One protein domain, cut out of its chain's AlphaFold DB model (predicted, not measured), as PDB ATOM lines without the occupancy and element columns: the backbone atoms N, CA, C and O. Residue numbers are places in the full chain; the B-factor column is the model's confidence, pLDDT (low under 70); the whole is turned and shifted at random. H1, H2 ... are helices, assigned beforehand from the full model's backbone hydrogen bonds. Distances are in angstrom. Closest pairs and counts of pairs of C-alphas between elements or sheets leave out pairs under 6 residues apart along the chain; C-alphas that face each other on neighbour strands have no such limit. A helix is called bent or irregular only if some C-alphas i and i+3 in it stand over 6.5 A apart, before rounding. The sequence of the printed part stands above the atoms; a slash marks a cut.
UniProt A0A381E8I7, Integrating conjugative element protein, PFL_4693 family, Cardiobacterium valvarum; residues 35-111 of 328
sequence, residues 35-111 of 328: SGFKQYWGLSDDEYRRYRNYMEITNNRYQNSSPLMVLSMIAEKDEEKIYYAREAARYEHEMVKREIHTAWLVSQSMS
ATOM      1  N   SER A  35      70.701 115.337  69.013       80.75
ATOM      2  CA  SER A  35      71.024 116.043  67.763       80.75
ATOM      3  C   SER A  35      71.344 117.523  68.009       80.75
ATOM      4  O   SER A  35      72.388 118.021  67.590       80.75
ATOM      5  N   GLY A  36      70.495 118.205  68.783       82.00
ATOM      6  CA  GLY A  36      70.696 119.610  69.124       82.00
ATOM      7  C   GLY A  36      71.910 119.836  70.031       82.00
ATOM      8  O   GLY A  36      72.600 120.839  69.877       82.00
ATOM      9  N   PHE A  37      72.207 118.907  70.944       85.25
ATOM     10  CA  PHE A  37      73.413 118.961  71.772       85.25
ATOM     11  C   PHE A  37      74.689 118.842  70.926       85.25
ATOM     12  O   PHE A  37      75.602 119.654  71.084       85.25
ATOM     13  N   LYS A  38      74.740 117.879  69.994       87.62
ATOM     14  CA  LYS A  38      75.866 117.717  69.059       87.62
ATOM     15  C   LYS A  38      76.056 118.962  68.195       87.62
ATOM     16  O   LYS A  38      77.169 119.472  68.113       87.62
ATOM     17  N   GLN A  39      74.971 119.512  67.646       86.12
ATOM     18  CA  GLN A  39      75.010 120.741  66.849       86.12
ATOM     19  C   GLN A  39      75.494 121.959  67.653       86.12
ATOM     20  O   GLN A  39      76.296 122.741  67.150       86.12
ATOM     21  N   TYR A  40      75.032 122.122  68.896       85.06
ATOM     22  CA  TYR A  40      75.396 123.256  69.753       85.06
ATOM     23  C   TYR A  40      76.888 123.276  70.115       85.06
ATOM     24  O   TYR A  40      77.503 124.340  70.143       85.06
ATOM     25  N   TRP A  41      77.466 122.098  70.361       86.44
ATOM     26  CA  TRP A  41      78.876 121.931  70.721       86.44
ATOM     27  C   TRP A  41      79.805 121.640  69.531       86.44
ATOM     28  O   TRP A  41      81.012 121.536  69.726       86.44
ATOM     29  N   GLY A  42      79.265 121.501  68.314       87.31
ATOM     30  CA  GLY A  42      80.033 121.155  67.112       87.31
ATOM     31  C   GLY A  42      80.638 119.745  67.131       87.31
ATOM     32  O   GLY A  42      81.644 119.517  66.468       87.31
ATOM     33  N   LEU A  43      80.060 118.817  67.901       89.56
ATOM     34  CA  LEU A  43      80.614 117.476  68.121       89.56
ATOM     35  C   LEU A  43      80.229 116.505  67.002       89.56
ATOM     36  O   LEU A  43      79.061 116.420  66.617       89.56
ATOM     37  N   SER A  44      81.188 115.686  66.576       91.38
ATOM     38  CA  SER A  44      80.915 114.461  65.822       91.38
ATOM     39  C   SER A  44      80.235 113.388  66.689       91.38
ATOM     40  O   SER A  44      80.274 113.424  67.924       91.38
ATOM     41  N   ASP A  45      79.641 112.381  66.042       91.25
ATOM     42  CA  ASP A  45      79.001 111.249  66.729       91.25
ATOM     43  C   ASP A  45      79.979 110.451  67.608       91.25
ATOM     44  O   ASP A  45      79.616 109.979  68.689       91.25
ATOM     45  N   ASP A  46      81.237 110.330  67.177       91.88
ATOM     46  CA  ASP A  46      82.283 109.636  67.930       91.88
ATOM     47  C   ASP A  46      82.714 110.423  69.177       91.88
ATOM     48  O   ASP A  46      82.873 109.835  70.248       91.88
ATOM     49  N   GLU A  47      82.861 111.745  69.073       92.19
ATOM     50  CA  GLU A  47      83.175 112.621  70.212       92.19
ATOM     51  C   GLU A  47      82.033 112.647  71.227       92.19
ATOM     52  O   GLU A  47      82.266 112.497  72.428       92.19
ATOM     53  N   TYR A  48      80.789 112.747  70.750       92.06
ATOM     54  CA  TYR A  48      79.608 112.659  71.601       92.06
ATOM     55  C   TYR A  48      79.542 111.321  72.348       92.06
ATOM     56  O   TYR A  48      79.321 111.308  73.561       92.06
ATOM     57  N   ARG A  49      79.810 110.195  71.667       92.06
ATOM     58  CA  ARG A  49      79.848 108.863  72.291       92.06
ATOM     59  C   ARG A  49      80.950 108.748  73.350       92.06
ATOM     60  O   ARG A  49      80.691 108.200  74.421       92.06
ATOM     61  N   ARG A  50      82.154 109.281  73.091       91.56
ATOM     62  CA  ARG A  50      83.261 109.316  74.073       91.56
ATOM     63  C   ARG A  50      82.890 110.140  75.308       91.56
ATOM     64  O   ARG A  50      83.040 109.654  76.427       91.56
ATOM     65  N   TYR A  51      82.347 111.342  75.103       92.31
ATOM     66  CA  TYR A  51      81.863 112.217  76.172       92.31
ATOM     67  C   TYR A  51      80.778 111.540  77.026       92.31
ATOM     68  O   TYR A  51      80.899 111.495  78.250       92.31
ATOM     69  N   ARG A  52      79.743 110.965  76.395       91.38
ATOM     70  CA  ARG A  52      78.640 110.274  77.084       91.38
ATOM     71  C   ARG A  52      79.125 109.113  77.946       91.38
ATOM     72  O   ARG A  52      78.781 109.060  79.123       91.38
ATOM     73  N   ASN A  53      79.961 108.242  77.385       93.06
ATOM     74  CA  ASN A  53      80.520 107.095  78.096       93.06
ATOM     75  C   ASN A  53      81.341 107.547  79.323       93.06
ATOM     76  O   ASN A  53      81.137 107.059  80.431       93.06
ATOM     77  N   TYR A  54      82.195 108.566  79.172       91.44
ATOM     78  CA  TYR A  54      82.959 109.099  80.301       91.44
ATOM     79  C   TYR A  54      82.080 109.756  81.379       91.44
ATOM     80  O   TYR A  54      82.334 109.583  82.573       91.44
ATOM     81  N   MET A  55      81.027 110.479  80.992       92.19
ATOM     82  CA  MET A  55      80.058 111.047  81.938       92.19
ATOM     83  C   MET A  55      79.309 109.964  82.725       92.19
ATOM     84  O   MET A  55      79.095 110.121  83.924       92.19
ATOM     85  N   GLU A  56      78.977 108.842  82.087       91.56
ATOM     86  CA  GLU A  56      78.344 107.692  82.738       91.56
ATOM     87  C   GLU A  56      79.318 106.973  83.690       91.56
ATOM     88  O   GLU A  56      78.987 106.780  84.861       91.56
ATOM     89  N   ILE A  57      80.558 106.692  83.259       93.38
ATOM     90  CA  ILE A  57      81.620 106.109  84.108       93.38
ATOM     91  C   ILE A  57      81.922 106.990  85.332       93.38
ATOM     92  O   ILE A  57      82.130 106.485  86.435       93.38
ATOM     93  N   THR A  58      81.952 108.313  85.161       88.88
ATOM     94  CA  THR A  58      82.258 109.266  86.243       88.88
ATOM     95  C   THR A  58      81.042 109.660  87.085       88.88
ATOM     96  O   THR A  58      81.157 110.546  87.936       88.88
ATOM     97  N   ASN A  59      79.888 109.015  86.871       90.31
ATOM     98  CA  ASN A  59      78.611 109.312  87.526       90.31
ATOM     99  C   ASN A  59      78.272 110.818  87.506       90.31
ATOM    100  O   ASN A  59      77.952 111.425  88.527       90.31
ATOM    101  N   ASN A  60      78.415 111.437  86.331       86.88
ATOM    102  CA  ASN A  60      78.174 112.853  86.049       86.88
ATOM    103  C   ASN A  60      78.990 113.862  86.885       86.88
ATOM    104  O   ASN A  60      78.616 115.033  86.970       86.88
ATOM    105  N   ARG A  61      80.146 113.468  87.445       86.38
ATOM    106  CA  ARG A  61      81.042 114.369  88.207       86.38
ATOM    107  C   ARG A  61      81.363 115.682  87.477       86.38
ATOM    108  O   ARG A  61      81.513 116.716  88.123       86.38
ATOM    109  N   TYR A  62      81.444 115.647  86.147       86.56
ATOM    110  CA  TYR A  62      81.798 116.788  85.300       86.56
ATOM    111  C   TYR A  62      80.585 117.499  84.672       86.56
ATOM    112  O   TYR A  62      80.735 118.204  83.683       86.56
ATOM    113  N   GLN A  63      79.382 117.375  85.249       85.12
ATOM    114  CA  GLN A  63      78.146 117.983  84.713       85.12
ATOM    115  C   GLN A  63      78.189 119.515  84.539       85.12
ATOM    116  O   GLN A  63      77.457 120.054  83.715       85.12
ATOM    117  N   ASN A  64      79.053 120.205  85.291       85.12
ATOM    118  CA  ASN A  64      79.262 121.655  85.196       85.12
ATOM    119  C   ASN A  64      80.392 122.036  84.215       85.12
ATOM    120  O   ASN A  64      80.759 123.203  84.134       85.12
ATOM    121  N   SER A  65      81.002 121.064  83.532       86.62
ATOM    122  CA  SER A  65      82.081 121.268  82.559       86.62
ATOM    123  C   SER A  65      81.535 121.224  81.136       86.62
ATOM    124  O   SER A  65      80.665 120.408  80.829       86.62
ATOM    125  N   SER A  66      82.072 122.052  80.240       89.44
ATOM    126  CA  SER A  66      81.763 121.936  78.816       89.44
ATOM    127  C   SER A  66      82.250 120.584  78.258       89.44
ATOM    128  O   SER A  66      83.302 120.088  78.673       89.44
ATOM    129  N   PRO A  67      81.538 119.967  77.292       91.06
ATOM    130  CA  PRO A  67      81.932 118.683  76.706       91.06
ATOM    131  C   PRO A  67      83.325 118.714  76.088       91.06
ATOM    132  O   PRO A  67      84.061 117.746  76.210       91.06
ATOM    133  N   LEU A  68      83.719 119.848  75.500       93.06
ATOM    134  CA  LEU A  68      85.070 120.078  74.984       93.06
ATOM    135  C   LEU A  68      86.127 120.030  76.103       93.06
ATOM    136  O   LEU A  68      87.188 119.439  75.922       93.06
ATOM    137  N   MET A  69      85.830 120.572  77.289       91.56
ATOM    138  CA  MET A  69      86.725 120.482  78.446       91.56
ATOM    139  C   MET A  69      86.788 119.060  79.029       91.56
ATOM    140  O   MET A  69      87.827 118.650  79.533       91.56
ATOM    141  N   VAL A  70      85.716 118.272  78.923       92.56
ATOM    142  CA  VAL A  70      85.751 116.840  79.272       92.56
ATOM    143  C   VAL A  70      86.546 116.042  78.229       92.56
ATOM    144  O   VAL A  70      87.369 115.206  78.595       92.56
ATOM    145  N   LEU A  71      86.375 116.335  76.935       94.00
ATOM    146  CA  LEU A  71      87.135 115.714  75.846       94.00
ATOM    147  C   LEU A  71      88.643 115.992  75.962       94.00
ATOM    148  O   LEU A  71      89.436 115.079  75.745       94.00
ATOM    149  N   SER A  72      89.051 117.193  76.391       93.19
ATOM    150  CA  SER A  72      90.470 117.504  76.625       93.19
ATOM    151  C   SER A  72      91.079 116.762  77.823       93.19
ATOM    152  O   SER A  72      92.283 116.521  77.824       93.19
ATOM    153  N   MET A  73      90.276 116.355  78.815       89.31
ATOM    154  CA  MET A  73      90.742 115.535  79.944       89.31
ATOM    155  C   MET A  73      90.930 114.058  79.577       89.31
ATOM    156  O   MET A  73      91.770 113.393  80.183       89.31
ATOM    157  N   ILE A  74      90.150 113.537  78.620       92.88
ATOM    158  CA  ILE A  74      90.155 112.108  78.249       92.88
ATOM    159  C   ILE A  74      90.915 111.796  76.960       92.88
ATOM    160  O   ILE A  74      91.168 110.626  76.680       92.88
ATOM    161  N   ALA A  75      91.248 112.806  76.153       92.44
ATOM    162  CA  ALA A  75      92.035 112.622  74.943       92.44
ATOM    163  C   ALA A  75      93.398 111.996  75.275       92.44
ATOM    164  O   ALA A  75      94.078 112.419  76.207       92.44
ATOM    165  N   GLU A  76      93.814 110.987  74.512       90.94
ATOM    166  CA  GLU A  76      95.059 110.258  74.783       90.94
ATOM    167  C   GLU A  76      96.285 111.042  74.286       90.94
ATOM    168  O   GLU A  76      97.285 111.163  75.002       90.94
ATOM    169  N   LYS A  77      96.180 111.623  73.082       94.00
ATOM    170  CA  LYS A  77      97.250 112.381  72.417       94.00
ATOM    171  C   LYS A  77      97.295 113.833  72.882       94.00
ATOM    172  O   LYS A  77      96.251 114.468  73.032       94.00
ATOM    173  N   ASP A  78      98.492 114.388  73.044       92.94
ATOM    174  CA  ASP A  78      98.661 115.763  73.527       92.94
ATOM    175  C   ASP A  78      98.152 116.811  72.523       92.94
ATOM    176  O   ASP A  78      97.618 117.843  72.929       92.94
ATOM    177  N   GLU A  79      98.203 116.525  71.219       92.38
ATOM    178  CA  GLU A  79      97.641 117.390  70.177       92.38
ATOM    179  C   GLU A  79      96.112 117.505  70.295       92.38
ATOM    180  O   GLU A  79      95.560 118.599  70.169       92.38
ATOM    181  N   GLU A  80      95.432 116.390  70.589       91.88
ATOM    182  CA  GLU A  80      93.980 116.342  70.798       91.88
ATOM    183  C   GLU A  80      93.593 117.068  72.099       91.88
ATOM    184  O   GLU A  80      92.673 117.888  72.089       91.88
ATOM    185  N   LYS A  81      94.346 116.870  73.195       92.12
ATOM    186  CA  LYS A  81      94.157 117.621  74.456       92.12
ATOM    187  C   LYS A  81      94.247 119.131  74.228       92.12
ATOM    188  O   LYS A  81      93.364 119.872  74.657       92.12
ATOM    189  N   ILE A  82      95.293 119.591  73.532       93.94
ATOM    190  CA  ILE A  82      95.527 121.015  73.243       93.94
ATOM    191  C   ILE A  82      94.431 121.583  72.334       93.94
ATOM    192  O   ILE A  82      93.982 122.709  72.560       93.94
ATOM    193  N   TYR A  83      93.988 120.824  71.327       93.88
ATOM    194  CA  TYR A  83      92.886 121.217  70.449       93.88
ATOM    195  C   TYR A  83      91.592 121.448  71.243       93.88
ATOM    196  O   TYR A  83      91.061 122.560  71.237       93.88
ATOM    197  N   TYR A  84      91.136 120.445  71.998       93.81
ATOM    198  CA  TYR A  84      89.898 120.545  72.773       93.81
ATOM    199  C   TYR A  84      89.978 121.591  73.893       93.81
ATOM    200  O   TYR A  84      89.009 122.309  74.122       93.81
ATOM    201  N   ALA A  85      91.130 121.745  74.557       92.38
ATOM    202  CA  ALA A  85      91.323 122.776  75.578       92.38
ATOM    203  C   ALA A  85      91.254 124.198  74.993       92.38
ATOM    204  O   ALA A  85      90.644 125.084  75.594       92.38
ATOM    205  N   ARG A  86      91.832 124.422  73.803       94.38
ATOM    206  CA  ARG A  86      91.727 125.702  73.085       94.38
ATOM    207  C   ARG A  86      90.287 125.993  72.675       94.38
ATOM    208  O   ARG A  86      89.830 127.122  72.837       94.38
ATOM    209  N   GLU A  87      89.584 124.991  72.158       91.19
ATOM    210  CA  GLU A  87      88.219 125.160  71.665       91.19
ATOM    211  C   GLU A  87      87.217 125.366  72.810       91.19
ATOM    212  O   GLU A  87      86.356 126.241  72.719       91.19
ATOM    213  N   ALA A  88      87.407 124.676  73.941       90.75
ATOM    214  CA  ALA A  88      86.704 124.962  75.189       90.75
ATOM    215  C   ALA A  88      86.950 126.409  75.647       90.75
ATOM    216  O   ALA A  88      85.997 127.154  75.844       90.75
ATOM    217  N   ALA A  89      88.210 126.856  75.731       91.50
ATOM    218  CA  ALA A  89      88.533 128.228  76.136       91.50
ATOM    219  C   ALA A  89      87.923 129.291  75.198       91.50
ATOM    220  O   ALA A  89      87.428 130.318  75.666       91.50
ATOM    221  N   ARG A  90      87.906 129.036  73.881       89.75
ATOM    222  CA  ARG A  90      87.234 129.890  72.888       89.75
ATOM    223  C   ARG A  90      85.728 129.956  73.142       89.75
ATOM    224  O   ARG A  90      85.155 131.043  73.117       89.75
ATOM    225  N   TYR A  91      85.100 128.810  73.392       87.50
ATOM    226  CA  TYR A  91      83.674 128.716  73.681       87.50
ATOM    227  C   TYR A  91      83.301 129.450  74.983       87.50
ATOM    228  O   TYR A  91      82.396 130.282  74.957       87.50
ATOM    229  N   GLU A  92      84.011 129.207  76.093       84.69
ATOM    230  CA  GLU A  92      83.734 129.870  77.380       84.69
ATOM    231  C   GLU A  92      83.887 131.395  77.254       84.69
ATOM    232  O   GLU A  92      83.075 132.158  77.771       84.69
ATOM    233  N   HIS A  93      84.880 131.865  76.492       89.50
ATOM    234  CA  HIS A  93      85.073 133.290  76.226       89.50
ATOM    235  C   HIS A  93      83.918 133.911  75.414       89.50
ATOM    236  O   HIS A  93      83.463 135.011  75.731       89.50
ATOM    237  N   GLU A  94      83.404 133.216  74.394       86.00
ATOM    238  CA  GLU A  94      82.217 133.652  73.639       86.00
ATOM    239  C   GLU A  94      80.930 133.604  74.479       86.00
ATOM    240  O   GLU A  94      80.046 134.445  74.305       86.00
ATOM    241  N   MET A  95      80.826 132.660  75.414       84.56
ATOM    242  CA  MET A  95      79.733 132.583  76.382       84.56
ATOM    243  C   MET A  95      79.765 133.795  77.329       84.56
ATOM    244  O   MET A  95      78.796 134.555  77.366       84.56
ATOM    245  N   VAL A  96      80.913 134.086  77.951       89.50
ATOM    246  CA  VAL A  96      81.109 135.264  78.817       89.50
ATOM    247  C   VAL A  96      80.844 136.582  78.074       89.50
ATOM    248  O   VAL A  96      80.208 137.478  78.626       89.50
ATOM    249  N   LYS A  97      81.240 136.719  76.797       87.50
ATOM    250  CA  LYS A  97      80.875 137.898  75.980       87.50
ATOM    251  C   LYS A  97      79.365 138.096  75.877       87.50
ATOM    252  O   LYS A  97      78.895 139.230  75.966       87.50
ATOM    253  N   ARG A  98      78.602 137.017  75.671       85.94
ATOM    254  CA  ARG A  98      77.134 137.067  75.566       85.94
ATOM    255  C   ARG A  98      76.494 137.418  76.903       85.94
ATOM    256  O   ARG A  98      75.547 138.201  76.914       85.94
ATOM    257  N   GLU A  99      77.020 136.900  78.010       85.62
ATOM    258  CA  GLU A  99      76.575 137.276  79.356       85.62
ATOM    259  C   GLU A  99      76.833 138.761  79.637       85.62
ATOM    260  O   GLU A  99      75.900 139.470  80.009       85.62
ATOM    261  N   ILE A 100      78.041 139.267  79.361       90.38
ATOM    262  CA  ILE A 100      78.387 140.692  79.506       90.38
ATOM    263  C   ILE A 100      77.487 141.571  78.628       90.38
ATOM    264  O   ILE A 100      76.954 142.568  79.105       90.38
ATOM    265  N   HIS A 101      77.273 141.199  77.362       84.19
ATOM    266  CA  HIS A 101      76.382 141.931  76.457       84.19
ATOM    267  C   HIS A 101      74.928 141.940  76.958       84.19
ATOM    268  O   HIS A 101      74.257 142.968  76.906       84.19
ATOM    269  N   THR A 102      74.445 140.818  77.496       86.06
ATOM    270  CA  THR A 102      73.092 140.718  78.065       86.06
ATOM    271  C   THR A 102      72.968 141.551  79.341       86.06
ATOM    272  O   THR A 102      72.011 142.304  79.483       86.06
ATOM    273  N   ALA A 103      73.957 141.493  80.236       87.00
ATOM    274  CA  ALA A 103      74.014 142.325  81.434       87.00
ATOM    275  C   ALA A 103      74.088 143.823  81.091       87.00
ATOM    276  O   ALA A 103      73.453 144.637  81.760       87.00
ATOM    277  N   TRP A 104      74.800 144.192  80.021       84.12
ATOM    278  CA  TRP A 104      74.838 145.559  79.504       84.12
ATOM    279  C   TRP A 104      73.476 146.014  78.964       84.12
ATOM    280  O   TRP A 104      73.020 147.090  79.342       84.12
ATOM    281  N   LEU A 105      72.782 145.190  78.168       77.50
ATOM    282  CA  LEU A 105      71.420 145.487  77.697       77.50
ATOM    283  C   LEU A 105      70.431 145.647  78.861       77.50
ATOM    284  O   LEU A 105      69.662 146.607  78.889       77.50
ATOM    285  N   VAL A 106      70.475 144.741  79.845       79.50
ATOM    286  CA  VAL A 106      69.643 144.823  81.055       79.50
ATOM    287  C   VAL A 106      69.954 146.109  81.821       79.50
ATOM    288  O   VAL A 106      69.035 146.863  82.126       79.50
ATOM    289  N   SER A 107      71.233 146.419  82.049       73.06
ATOM    290  CA  SER A 107      71.674 147.663  82.696       73.06
ATOM    291  C   SER A 107      71.210 148.911  81.935       73.06
ATOM    292  O   SER A 107      70.710 149.855  82.541       73.06
ATOM    293  N   GLN A 108      71.267 148.899  80.599       74.19
ATOM    294  CA  GLN A 108      70.752 149.984  79.768       74.19
ATOM    295  C   GLN A 108      69.234 150.150  79.940       74.19
ATOM    296  O   GLN A 108      68.776 151.272  80.152       74.19
ATOM    297  N   SER A 109      68.456 149.060  79.905       67.88
ATOM    298  CA  SER A 109      66.998 149.107  80.115       67.88
ATOM    299  C   SER A 109      66.591 149.511  81.535       67.88
ATOM    300  O   SER A 109      65.581 150.182  81.708       67.88
ATOM    301  N   MET A 110      67.400 149.152  82.534       63.44
ATOM    302  CA  MET A 110      67.191 149.479  83.948       63.44
ATOM    303  C   MET A 110      67.820 150.821  84.351       63.44
ATOM    304  O   MET A 110      67.734 151.210  85.514       63.44
ATOM    305  N   SER A 111      68.472 151.526  83.422       73.19
ATOM    306  CA  SER A 111      69.109 152.808  83.715       73.19
ATOM    307  C   SER A 111      68.071 153.859  84.104       73.19
ATOM    308  O   SER A 111      66.992 153.938  83.514       73.19
TER     309      SER A 111
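Overview. This is residues 35 to 111 of the 328 residues of the protein "Integrating conjugative element protein, PFL_4693 family" of Cardiobacterium valvarum (UniProt A0A381E8I7). One long helix, H4, runs out of a small helical head like a handle: its first part packs along H3 in the head, and residues 93 to 111, of which 93 to 109 belong to H4, stick out free as an arm. In the head, H3 folds back beside the beginning of H4, H2 crosses H3 on the side away from H4, and the short H1 lies near one end of H2 and one end of H3. The printed part has 77 residues with four named helices, in the order H1, H2, H3, H4, and no named strand; the class is all helix. The whole is loose, with a radius of gyration of the C-alphas of 15.4 A, and elongated, spanning 50 by 25 by 23 A, with the arm making the length.

Along the chain. H4 is residues 78 to 109, 46.5 A from first to last C-alpha; it begins at C-alpha 78 (98.661, 115.763, 73.527) and ends at C-alpha 109 (66.998, 149.107, 80.115). H3 is residues 67 to 74, 10.6 A long. H2 is residues 45 to 57, 18.3 A long. H1 is residues 35 to 41, 10.3 A long, and begins at C-alpha 35 (71.024, 116.043, 67.763). No helix is bent or irregular.

Arrangement. H4 touches H3 with residues 80 to 88 alone. Their closest C-alphas, those of Ser 72 and Lys 81, are 4.3 A apart. The two form a helical hairpin, at a shallow tilt of 27 degrees, opposite ways. H3 also touches H2, which meets it with residues 47 to 51 alone; the closest C-alphas are those of Tyr 51 and Leu 71, 6.3 A apart. H2 and H3 are only just about perpendicular, at 70.3 degrees. H1 is close to H2 but not clearly touching, about perpendicular at 88 degrees, with the closest C-alphas, those of Lys 38 and Tyr 48, 6.8 A apart. H1 is also close to H3 but not clearly touching, about perpendicular at 75 degrees; the C-alphas of Trp 41 and Pro 67 are the closest, 7.5 A apart. H1 and H4 are apart, and so are H2 and H4. In H1, H2, H3 and H4, every O i to N i+4 pair is within hydrogen-bond range.

Size, cuts and confidence. The two C-alphas farthest apart are those of Glu 76 and Ser 111, at 50.6 A. Without the stretch that stands free, the body has 58 residues, spans 25 by 23 by 21 A and has a radius of gyration of 10.7 A. The printed part has no cut. The links H1 to H2 and H3 to H4 are tight, H2 to H3 is short, and no link is long. The mean pLDDT of the printed part is 88.1, and residues 109 to 110 are under 70.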